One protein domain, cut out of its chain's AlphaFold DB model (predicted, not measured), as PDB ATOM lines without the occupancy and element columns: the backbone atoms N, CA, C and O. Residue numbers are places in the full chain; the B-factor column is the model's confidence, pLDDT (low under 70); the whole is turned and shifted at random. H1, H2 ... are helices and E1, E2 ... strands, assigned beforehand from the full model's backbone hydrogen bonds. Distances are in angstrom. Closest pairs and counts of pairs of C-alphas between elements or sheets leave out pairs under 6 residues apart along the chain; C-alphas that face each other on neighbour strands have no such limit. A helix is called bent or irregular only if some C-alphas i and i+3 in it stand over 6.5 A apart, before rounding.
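This is residues 272 to 342 of the 344 residues of a protein of Clostridium fallax (UniProt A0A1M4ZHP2). Two small two-stranded hairpins stand at opposite ends of an open arrangement, and one long kinked helix, H1, leads away from the E3-E4 end and runs through the space between them. The tip of the E1-E2 hairpin, residues 282 to 287, sticks out as a free arm, while a long stretch without a named element, residues 292 to 308, leads back from E2 to E3 and pairs briefly with E3. The printed part has 71 residues, with four named strands and then one named helix, in the order E1, E2, E3, E4, H1; both two-stranded sheets are antiparallel, and the class is mixed, helices and strands. The whole is compact, with a radius of gyration of the C-alphas of 12.8 A and spans of 37 by 28 by 23 A.

E1 covers residues 278 to 283, 15.6 A from first to last C-alpha, and begins with C-alpha 278 at (20.310, 97.735, 16.963). E2, residues 286 to 291, measures 16.3 A. E3, residues 309 to 311, measures 6.2 A, and E4, residues 314 to 316, measures 6.4 A. H1, residues 320 to 341, is 30.2 A long, from C-alpha 320 at (20.132, 83.096, 30.472) to C-alpha 341 at (4.291, 91.058, 6.016). It has a kink of 44 degrees near residue 328, and it is irregular, but only just: C-alphas 325 and 328 are 6.6 A apart.

E1 and E2 form a hairpin with a tight link, antiparallel at 156 degrees between their directions. N 281 and O 288 are within hydrogen-bond range at 2.9 A, as are N 288 and O 281 at 2.7 A. E2 and E3 are apart, with a long link of 17 residues between them. In that link, residues 300 to 301 pair antiparallel with residues 309 to 310 of E3. E3 and E4 form the second hairpin, also with a tight link, antiparallel at 145 degrees; N 309 and O 316 stand 3.0 A apart, and N 316 and O 309 stand 2.8 A apart. A tight link of 3 residues joins E4 to H1. H1 is apart from E1, E2 and E3, with no C-alpha within 8 A of theirs. In H1, 14 of 18 O i to N i+4 pairs are within hydrogen-bond range.

The two C-alphas farthest apart, those of Asn 284 and Leu 315, are 37.7 A apart. The first and last printed C-alphas, of Lys 272 and Gly 342, are 32.9 A apart. The printed part has no cut. The link from E2 to E3 is long; the other three are tight. The mean pLDDT of the printed part is 80.3, and residues 292 to 297 and 336 to 342 are under 70.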
ATOM      1  N   LYS A 272      26.643  80.376  22.539       93.75
ATOM      2  CA  LYS A 272      26.989  81.788  22.692       93.75
ATOM      3  C   LYS A 272      25.765  82.668  22.495       93.75
ATOM      4  O   LYS A 272      24.778  82.264  21.878       93.75
ATOM      5  N   ASP A 273      25.871  83.889  22.995       94.31
ATOM      6  CA  ASP A 273      24.867  84.925  22.808       94.31
ATOM      7  C   ASP A 273      24.658  85.256  21.320       94.31
ATOM      8  O   ASP A 273      25.583  85.212  20.501       94.31
ATOM      9  N   LEU A 274      23.418  85.593  20.969       91.44
ATOM     10  CA  LEU A 274      23.055  86.110  19.658       91.44
ATOM     11  C   LEU A 274      23.838  87.404  19.384       91.44
ATOM     12  O   LEU A 274      23.832  88.302  20.234       91.44
ATOM     13  N   PRO A 275      24.458  87.550  18.202       89.56
ATOM     14  CA  PRO A 275      25.157  88.766  17.811       89.56
ATOM     15  C   PRO A 275      24.136  89.819  17.357       89.56
ATOM     16  O   PRO A 275      23.964  90.089  16.170       89.56
ATOM     17  N   LEU A 276      23.393  90.361  18.320       84.38
ATOM     18  CA  LEU A 276      22.346  91.348  18.091       84.38
ATOM     19  C   LEU A 276      22.938  92.754  18.037       84.38
ATOM     20  O   LEU A 276      23.670  93.167  18.933       84.38
ATOM     21  N   SER A 277      22.551  93.507  17.017       79.62
ATOM     22  CA  SER A 277      22.889  94.916  16.841       79.62
ATOM     23  C   SER A 277      21.622  95.702  16.515       79.62
ATOM     24  O   SER A 277      20.774  95.265  15.726       79.62
ATOM     25  N   PHE A 278      21.473  96.872  17.136       78.50
ATOM     26  CA  PHE A 278      20.310  97.735  16.963       78.50
ATOM     27  C   PHE A 278      20.748  99.181  16.737       78.50
ATOM     28  O   PHE A 278      21.664  99.672  17.388       78.50
ATOM     29  N   THR A 279      20.070  99.877  15.827       80.88
ATOM     30  CA  THR A 279      20.082 101.339  15.752       80.88
ATOM     31  C   THR A 279      18.895 101.873  16.520       80.88
ATOM     32  O   THR A 279      17.767 101.436  16.284       80.88
ATOM     33  N   ILE A 280      19.144 102.860  17.366       82.81
ATOM     34  CA  ILE A 280      18.109 103.623  18.053       82.81
ATOM     35  C   ILE A 280      18.061 105.003  17.399       82.81
ATOM     36  O   ILE A 280      19.105 105.624  17.204       82.81
ATOM     37  N   LYS A 281      16.874 105.459  16.999       86.12
ATOM     38  CA  LYS A 281      16.655 106.823  16.498       86.12
ATOM     39  C   LYS A 281      15.431 107.420  17.163       86.12
ATOM     40  O   LYS A 281      14.406 106.756  17.219       86.12
ATOM     41  N   GLU A 282      15.518 108.665  17.596       87.88
ATOM     42  CA  GLU A 282      14.346 109.421  18.026       87.88
ATOM     43  C   GLU A 282      13.719 110.127  16.819       87.88
ATOM     44  O   GLU A 282      14.426 110.734  16.012       87.88
ATOM     45  N   ILE A 283      12.403 109.994  16.649       87.62
ATOM     46  CA  ILE A 283      11.624 110.652  15.595       87.62
ATOM     47  C   ILE A 283      10.289 111.081  16.205       87.62
ATOM     48  O   ILE A 283       9.540 110.226  16.665       87.62
ATOM     49  N   ASN A 284       9.962 112.376  16.189       83.50
ATOM     50  CA  ASN A 284       8.677 112.913  16.667       83.50
ATOM     51  C   ASN A 284       8.282 112.400  18.072       83.50
ATOM     52  O   ASN A 284       7.186 111.869  18.249       83.50
ATOM     53  N   ASN A 285       9.195 112.484  19.047       86.06
ATOM     54  CA  ASN A 285       9.037 111.953  20.412       86.06
ATOM     55  C   ASN A 285       8.776 110.431  20.492       86.06
ATOM     56  O   ASN A 285       8.307 109.929  21.513       86.06
ATOM     57  N   THR A 286       9.089 109.672  19.437       80.62
ATOM     58  CA  THR A 286       9.044 108.201  19.428       80.62
ATOM     59  C   THR A 286      10.436 107.611  19.234       80.62
ATOM     60  O   THR A 286      11.259 108.151  18.493       80.62
ATOM     61  N   ILE A 287      10.710 106.480  19.890       79.06
ATOM     62  CA  ILE A 287      11.971 105.748  19.738       79.06
ATOM     63  C   ILE A 287      11.794 104.673  18.665       79.06
ATOM     64  O   ILE A 287      11.077 103.693  18.844       79.06
ATOM     65  N   LEU A 288      12.503 104.828  17.551       78.00
ATOM     66  CA  LEU A 288      12.587 103.849  16.482       78.00
ATOM     67  C   LEU A 288      13.775 102.911  16.713       78.00
ATOM     68  O   LEU A 288      14.936 103.296  16.540       78.00
ATOM     69  N   LEU A 289      13.476 101.652  17.030       74.69
ATOM     70  CA  LEU A 289      14.458 100.576  17.117       74.69
ATOM     71  C   LEU A 289      14.558  99.840  15.770       74.69
ATOM     72  O   LEU A 289      13.577  99.295  15.269       74.69
ATOM     73  N   LYS A 290      15.748  99.792  15.166       73.25
ATOM     74  CA  LYS A 290      16.012  99.035  13.928       73.25
ATOM     75  C   LYS A 290      17.067  97.970  14.170       73.25
ATOM     76  O   LYS A 290      18.169  98.295  14.585       73.25
ATOM     77  N   SER A 291      16.774  96.716  13.843       71.44
ATOM     78  CA  SER A 291      17.799  95.667  13.831       71.44
ATOM     79  C   SER A 291      18.813  95.918  12.707       71.44
ATOM     80  O   SER A 291      18.432  96.113  11.552       71.44
ATOM     81  N   GLN A 292      20.101  95.883  13.046       63.78
ATOM     82  CA  GLN A 292      21.235  95.959  12.122       63.78
ATOM     83  C   GLN A 292      21.751  94.549  11.783       63.78
ATOM     84  O   GLN A 292      22.943  94.264  11.840       63.78
ATOM     85  N   SER A 293      20.853  93.627  11.441       59.53
ATOM     86  CA  SER A 293      21.271  92.319  10.928       59.53
ATOM     87  C   SER A 293      21.887  92.484   9.535       59.53
ATOM     88  O   SER A 293      21.252  93.054   8.643       59.53
ATOM     89  N   THR A 294      23.093  91.945   9.328       49.75
ATOM     90  CA  THR A 294      23.832  91.946   8.046       49.75
ATOM     91  C   THR A 294      23.015  91.382   6.880       49.75
ATOM     92  O   THR A 294      23.259  91.733   5.730       49.75
ATOM     93  N   GLN A 295      21.993  90.564   7.162       51.84
ATOM     94  CA  GLN A 295      21.097  89.974   6.162       51.84
ATOM     95  C   GLN A 295      19.649  90.490   6.229       51.84
ATOM     96  O   GLN A 295      18.781  89.925   5.567       51.84
ATOM     97  N   LYS A 296      19.346  91.526   7.033       55.22
ATOM     98  CA  LYS A 296      17.968  92.002   7.315       55.22
ATOM     99  C   LYS A 296      17.015  90.897   7.811       55.22
ATOM    100  O   LYS A 296      15.799  91.012   7.676       55.22
ATOM    101  N   ARG A 297      17.550  89.808   8.366       65.56
ATOM    102  CA  ARG A 297      16.776  88.675   8.893       65.56
ATOM    103  C   ARG A 297      16.749  88.762  10.406       65.56
ATOM    104  O   ARG A 297      17.778  89.039  11.008       65.56
ATOM    105  N   PHE A 298      15.582  88.551  10.997       78.06
ATOM    106  CA  PHE A 298      15.387  88.538  12.444       78.06
ATOM    107  C   PHE A 298      15.691  87.135  13.000       78.06
ATOM    108  O   PHE A 298      15.368  86.164  12.311       78.06
ATOM    109  N   PRO A 299      16.302  86.987  14.195       88.75
ATOM    110  CA  PRO A 299      16.497  85.677  14.815       88.75
ATOM    111  C   PRO A 299      15.180  84.916  14.926       88.75
ATOM    112  O   PRO A 299      14.181  85.454  15.396       88.75
ATOM    113  N   ILE A 300      15.170  83.657  14.505       89.25
ATOM    114  CA  ILE A 300      13.973  82.823  14.529       89.25
ATOM    115  C   ILE A 300      14.006  81.998  15.807       89.25
ATOM    116  O   ILE A 300      14.855  81.124  15.963       89.25
ATOM    117  N   ASN A 301      13.077  82.264  16.724       91.69
ATOM    118  CA  ASN A 301      12.885  81.413  17.893       91.69
ATOM    119  C   ASN A 301      12.457  79.993  17.477       91.69
ATOM    120  O   ASN A 301      11.505  79.823  16.710       91.69
ATOM    121  N   LEU A 302      13.122  78.983  18.042       93.19
ATOM    122  CA  LEU A 302      12.876  77.576  17.735       93.19
ATOM    123  C   LEU A 302      12.188  76.791  18.852       93.19
ATOM    124  O   LEU A 302      11.791  75.658  18.599       93.19
ATOM    125  N   ASN A 303      11.974  77.362  20.043       93.38
ATOM    126  CA  ASN A 303      11.286  76.693  21.155       93.38
ATOM    127  C   ASN A 303      10.502  77.628  22.081       93.38
ATOM    128  O   ASN A 303      10.723  78.832  22.102       93.38
ATOM    129  N   SER A 304       9.560  77.085  22.852       90.38
ATOM    130  CA  SER A 304       8.650  77.885  23.684       90.38
ATOM    131  C   SER A 304       9.380  78.585  24.835       90.38
ATOM    132  O   SER A 304       8.950  79.641  25.286       90.38
ATOM    133  N   LYS A 305      10.516  78.030  25.275       91.25
ATOM    134  CA  LYS A 305      11.378  78.596  26.327       91.25
ATOM    135  C   LYS A 305      12.218  79.799  25.876       91.25
ATOM    136  O   LYS A 305      12.895  80.395  26.708       91.25
ATOM    137  N   ASN A 306      12.183  80.163  24.591       90.81
ATOM    138  CA  ASN A 306      12.969  81.267  24.032       90.81
ATOM    139  C   ASN A 306      14.475  81.161  24.302       90.81
ATOM    140  O   ASN A 306      15.150  82.164  24.499       90.81
ATOM    141  N   ASP A 307      15.012  79.940  24.295       94.44
ATOM    142  CA  ASP A 307      16.423  79.682  24.594       94.44
ATOM    143  C   ASP A 307      17.161  78.895  23.500       94.44
ATOM    144  O   ASP A 307      18.310  78.493  23.693       94.44
ATOM    145  N   VAL A 308      16.532  78.750  22.328       95.94
ATOM    146  CA  VAL A 308      17.164  78.301  21.082       95.94
ATOM    147  C   VAL A 308      16.708  79.175  19.916       95.94
ATOM    148  O   VAL A 308      15.506  79.382  19.710       95.94
ATOM    149  N   TYR A 309      17.665  79.656  19.122       94.50
ATOM    150  CA  TYR A 309      17.407  80.525  17.974       94.50
ATOM    151  C   TYR A 309      18.158  80.067  16.729       94.50
ATOM    152  O   TYR A 309      19.314  79.667  16.808       94.50
ATOM    153  N   PHE A 310      17.525  80.190  15.566       93.44
ATOM    154  CA  PHE A 310      18.197  80.111  14.272       93.44
ATOM    155  C   PHE A 310      18.466  81.521  13.755       93.44
ATOM    156  O   PHE A 310      17.540  82.320  13.589       93.44
ATOM    157  N   PHE A 311      19.733  81.844  13.519       91.19
ATOM    158  CA  PHE A 311      20.148  83.163  13.060       91.19
ATOM    159  C   PHE A 311      21.408  83.054  12.212       91.19
ATOM    160  O   PHE A 311      22.313  82.306  12.549       91.19
ATOM    161  N   ASP A 312      21.453  83.784  11.100       87.62
ATOM    162  CA  ASP A 312      22.603  83.796  10.184       87.62
ATOM    163  C   ASP A 312      23.160  82.393   9.851       87.62
ATOM    164  O   ASP A 312      24.355  82.132   9.923       87.62
ATOM    165  N   ARG A 313      22.255  81.463   9.510       90.75
ATOM    166  CA  ARG A 313      22.554  80.058   9.164       90.75
ATOM    167  C   ARG A 313      23.116  79.192  10.298       90.75
ATOM    168  O   ARG A 313      23.382  78.022  10.047       90.75
ATOM    169  N   ASP A 314      23.224  79.714  11.514       93.81
ATOM    170  CA  ASP A 314      23.682  78.972  12.685       93.81
ATOM    171  C   ASP A 314      22.583  78.834  13.753       93.81
ATOM    172  O   ASP A 314      21.621  79.609  13.811       93.81
ATOM    173  N   LEU A 315      22.719  77.819  14.610       95.69
ATOM    174  CA  LEU A 315      21.864  77.610  15.776       95.69
ATOM    175  C   LEU A 315      22.555  78.173  17.011       95.69
ATOM    176  O   LEU A 315      23.693  77.824  17.307       95.69
ATOM    177  N   TYR A 316      21.847  79.011  17.753       95.88
ATOM    178  CA  TYR A 316      22.337  79.676  18.950       95.88
ATOM    179  C   TYR A 316      21.614  79.147  20.181       95.88
ATOM    180  O   TYR A 316      20.385  79.029  20.188       95.88
ATOM    181  N   ILE A 317      22.391  78.905  21.234       96.31
ATOM    182  CA  ILE A 317      21.924  78.667  22.599       96.31
ATOM    183  C   ILE A 317      22.459  79.823  23.458       96.31
ATOM    184  O   ILE A 317      23.578  79.729  23.973       96.31
ATOM    185  N   PRO A 318      21.706  80.932  23.576       95.75
ATOM    186  CA  PRO A 318      22.162  82.111  24.298       95.75
ATOM    187  C   PRO A 318      22.249  81.904  25.809       95.75
ATOM    188  O   PRO A 318      21.646  80.993  26.388       95.75
ATOM    189  N   SER A 319      22.957  82.810  26.477       95.62
ATOM    190  CA  SER A 319      22.995  82.871  27.931       95.62
ATOM    191  C   SER A 319      21.621  83.220  28.507       95.62
ATOM    192  O   SER A 319      20.840  83.988  27.937       95.62
ATOM    193  N   LYS A 320      21.344  82.724  29.719       94.62
ATOM    194  CA  LYS A 320      20.132  83.096  30.472       94.62
ATOM    195  C   LYS A 320      20.009  84.615  30.643       94.62
ATOM    196  O   LYS A 320      18.901  85.144  30.626       94.62
ATOM    197  N   LYS A 321      21.147  85.308  30.792       95.06
ATOM    198  CA  LYS A 321      21.209  86.768  30.894       95.06
ATOM    199  C   LYS A 321      20.678  87.415  29.618       95.06
ATOM    200  O   LYS A 321      19.776  88.240  29.715       95.06
ATOM    201  N   GLN A 322      21.180  87.026  28.444       93.50
ATOM    202  CA  GLN A 322      20.701  87.602  27.188       93.50
ATOM    203  C   GLN A 322      19.219  87.296  26.959       93.50
ATOM    204  O   GLN A 322      18.476  88.207  26.614       93.50
ATOM    205  N   ILE A 323      18.763  86.068  27.225       93.06
ATOM    206  CA  ILE A 323      17.347  85.685  27.072       93.06
ATOM    207  C   ILE A 323      16.440  86.575  27.928       93.06
ATOM    208  O   ILE A 323      15.452  87.102  27.423       93.06
ATOM    209  N   LYS A 324      16.809  86.807  29.198       93.31
ATOM    210  CA  LYS A 324      16.044  87.652  30.130       93.31
ATOM    211  C   LYS A 324      15.786  89.058  29.577       93.31
ATOM    212  O   LYS A 324      14.686  89.573  29.740       93.31
ATOM    213  N   TYR A 325      16.786  89.679  28.951       90.31
ATOM    214  CA  TYR A 325      16.673  91.050  28.438       90.31
ATOM    215  C   TYR A 325      16.171  91.124  26.997       90.31
ATOM    216  O   TYR A 325      15.529  92.099  26.617       90.31
ATOM    217  N   TYR A 326      16.458  90.108  26.184       87.62
ATOM    218  CA  TYR A 326      16.060  90.090  24.784       87.62
ATOM    219  C   TYR A 326      14.590  89.720  24.601       87.62
ATOM    220  O   TYR A 326      13.962  90.219  23.673       87.62
ATOM    221  N   LEU A 327      14.023  88.881  25.473       88.62
ATOM    222  CA  LEU A 327      12.661  88.374  25.305       88.62
ATOM    223  C   LEU A 327      11.592  89.484  25.176       88.62
ATOM    224  O   LEU A 327      10.848  89.430  24.196       88.62
ATOM    225  N   PRO A 328      11.543  90.521  26.040       87.44
ATOM    226  CA  PRO A 328      10.565  91.604  25.885       87.44
ATOM    227  C   PRO A 328      10.710  92.344  24.548       87.44
ATOM    228  O   PRO A 328       9.725  92.600  23.860       87.44
ATOM    229  N   LEU A 329      11.951  92.626  24.130       83.31
ATOM    230  CA  LEU A 329      12.233  93.274  22.845       83.31
ATOM    231  C   LEU A 329      11.813  92.390  21.667       83.31
ATOM    232  O   LEU A 329      11.262  92.874  20.682       83.31
ATOM    233  N   TYR A 330      12.077  91.089  21.759       84.19
ATOM    234  CA  TYR A 330      11.742  90.120  20.726       84.19
ATOM    235  C   TYR A 330      10.233  90.048  20.473       84.19
ATOM    236  O   TYR A 330       9.810  89.990  19.317       84.19
ATOM    237  N   GLU A 331       9.425  90.060  21.532       84.44
ATOM    238  CA  GLU A 331       7.966  90.013  21.432       84.44
ATOM    239  C   GLU A 331       7.388  91.266  20.770       84.44
ATOM    240  O   GLU A 331       6.562  91.134  19.864       84.44
ATOM    241  N   GLU A 332       7.870  92.455  21.142       80.62
ATOM    242  CA  GLU A 332       7.457  93.720  20.519       80.62
ATOM    243  C   GLU A 332       7.871  93.789  19.042       80.62
ATOM    244  O   GLU A 332       7.036  93.982  18.158       80.62
ATOM    245  N   LEU A 333       9.134  93.481  18.728       75.88
ATOM    246  CA  LEU A 333       9.631  93.492  17.345       75.88
ATOM    247  C   LEU A 333       8.903  92.478  16.446       75.88
ATOM    248  O   LEU A 333       8.735  92.703  15.244       75.88
ATOM    249  N   LYS A 334       8.446  91.357  17.013       73.81
ATOM    250  CA  LYS A 334       7.665  90.347  16.289       73.81
ATOM    251  C   LYS A 334       6.242  90.821  15.981       73.81
ATOM    252  O   LYS A 334       5.711  90.424  14.939       73.81
ATOM    253  N   LYS A 335       5.616  91.632  16.844       72.25
ATOM    254  CA  LYS A 335       4.294  92.235  16.579       72.25
ATOM    255  C   LYS A 335       4.380  93.197  15.390       72.25
ATOM    256  O   LYS A 335       3.619  93.039  14.433       72.25
ATOM    257  N   ASP A 336       5.387  94.066  15.377       63.66
ATOM    258  CA  ASP A 336       5.611  95.040  14.300       63.66
ATOM    259  C   ASP A 336       6.018  94.382  12.970       63.66
ATOM    260  O   ASP A 336       5.585  94.784  11.887       63.66
ATOM    261  N   GLY A 337       6.825  93.318  13.029       56.28
ATOM    262  CA  GLY A 337       7.231  92.551  11.848       56.28
ATOM    263  C   GLY A 337       6.067  91.843  11.141       56.28
ATOM    264  O   GLY A 337       6.086  91.701   9.918       56.28
ATOM    265  N   LYS A 338       5.023  91.435  11.879       43.12
ATOM    266  CA  LYS A 338       3.804  90.850  11.292       43.12
ATOM    267  C   LYS A 338       2.951  91.884  10.557       43.12
ATOM    268  O   LYS A 338       2.387  91.544   9.522       43.12
ATOM    269  N   GLN A 339       2.905  93.132  11.026       31.06
ATOM    270  CA  GLN A 339       2.166  94.201  10.343       31.06
ATOM    271  C   GLN A 339       2.757  94.545   8.965       31.06
ATOM    272  O   GLN A 339       2.020  94.923   8.061       31.06
ATOM    273  N   LYS A 340       4.068  94.352   8.755       34.69
ATOM    274  CA  LYS A 340       4.719  94.615   7.455       34.69
ATOM    275  C   LYS A 340       4.640  93.467   6.444       34.69
ATOM    276  O   LYS A 340       4.791  93.717   5.255       34.69
ATOM    277  N   ASN A 341       4.390  92.236   6.891       31.22
ATOM    278  CA  ASN A 341       4.291  91.058   6.016       31.22
ATOM    279  C   ASN A 341       2.840  90.677   5.656       31.22
ATOM    280  O   ASN A 341       2.644  89.697   4.945       31.22
ATOM    281  N   GLY A 342       1.839  91.421   6.144       27.55
ATOM    282  CA  GLY A 342       0.417  91.230   5.820       27.55
ATOM    283  C   GLY A 342      -0.075  91.980   4.575       27.55
ATOM    284  O   GLY A 342      -1.220  91.794   4.188       27.55
TER     285      GLY A 342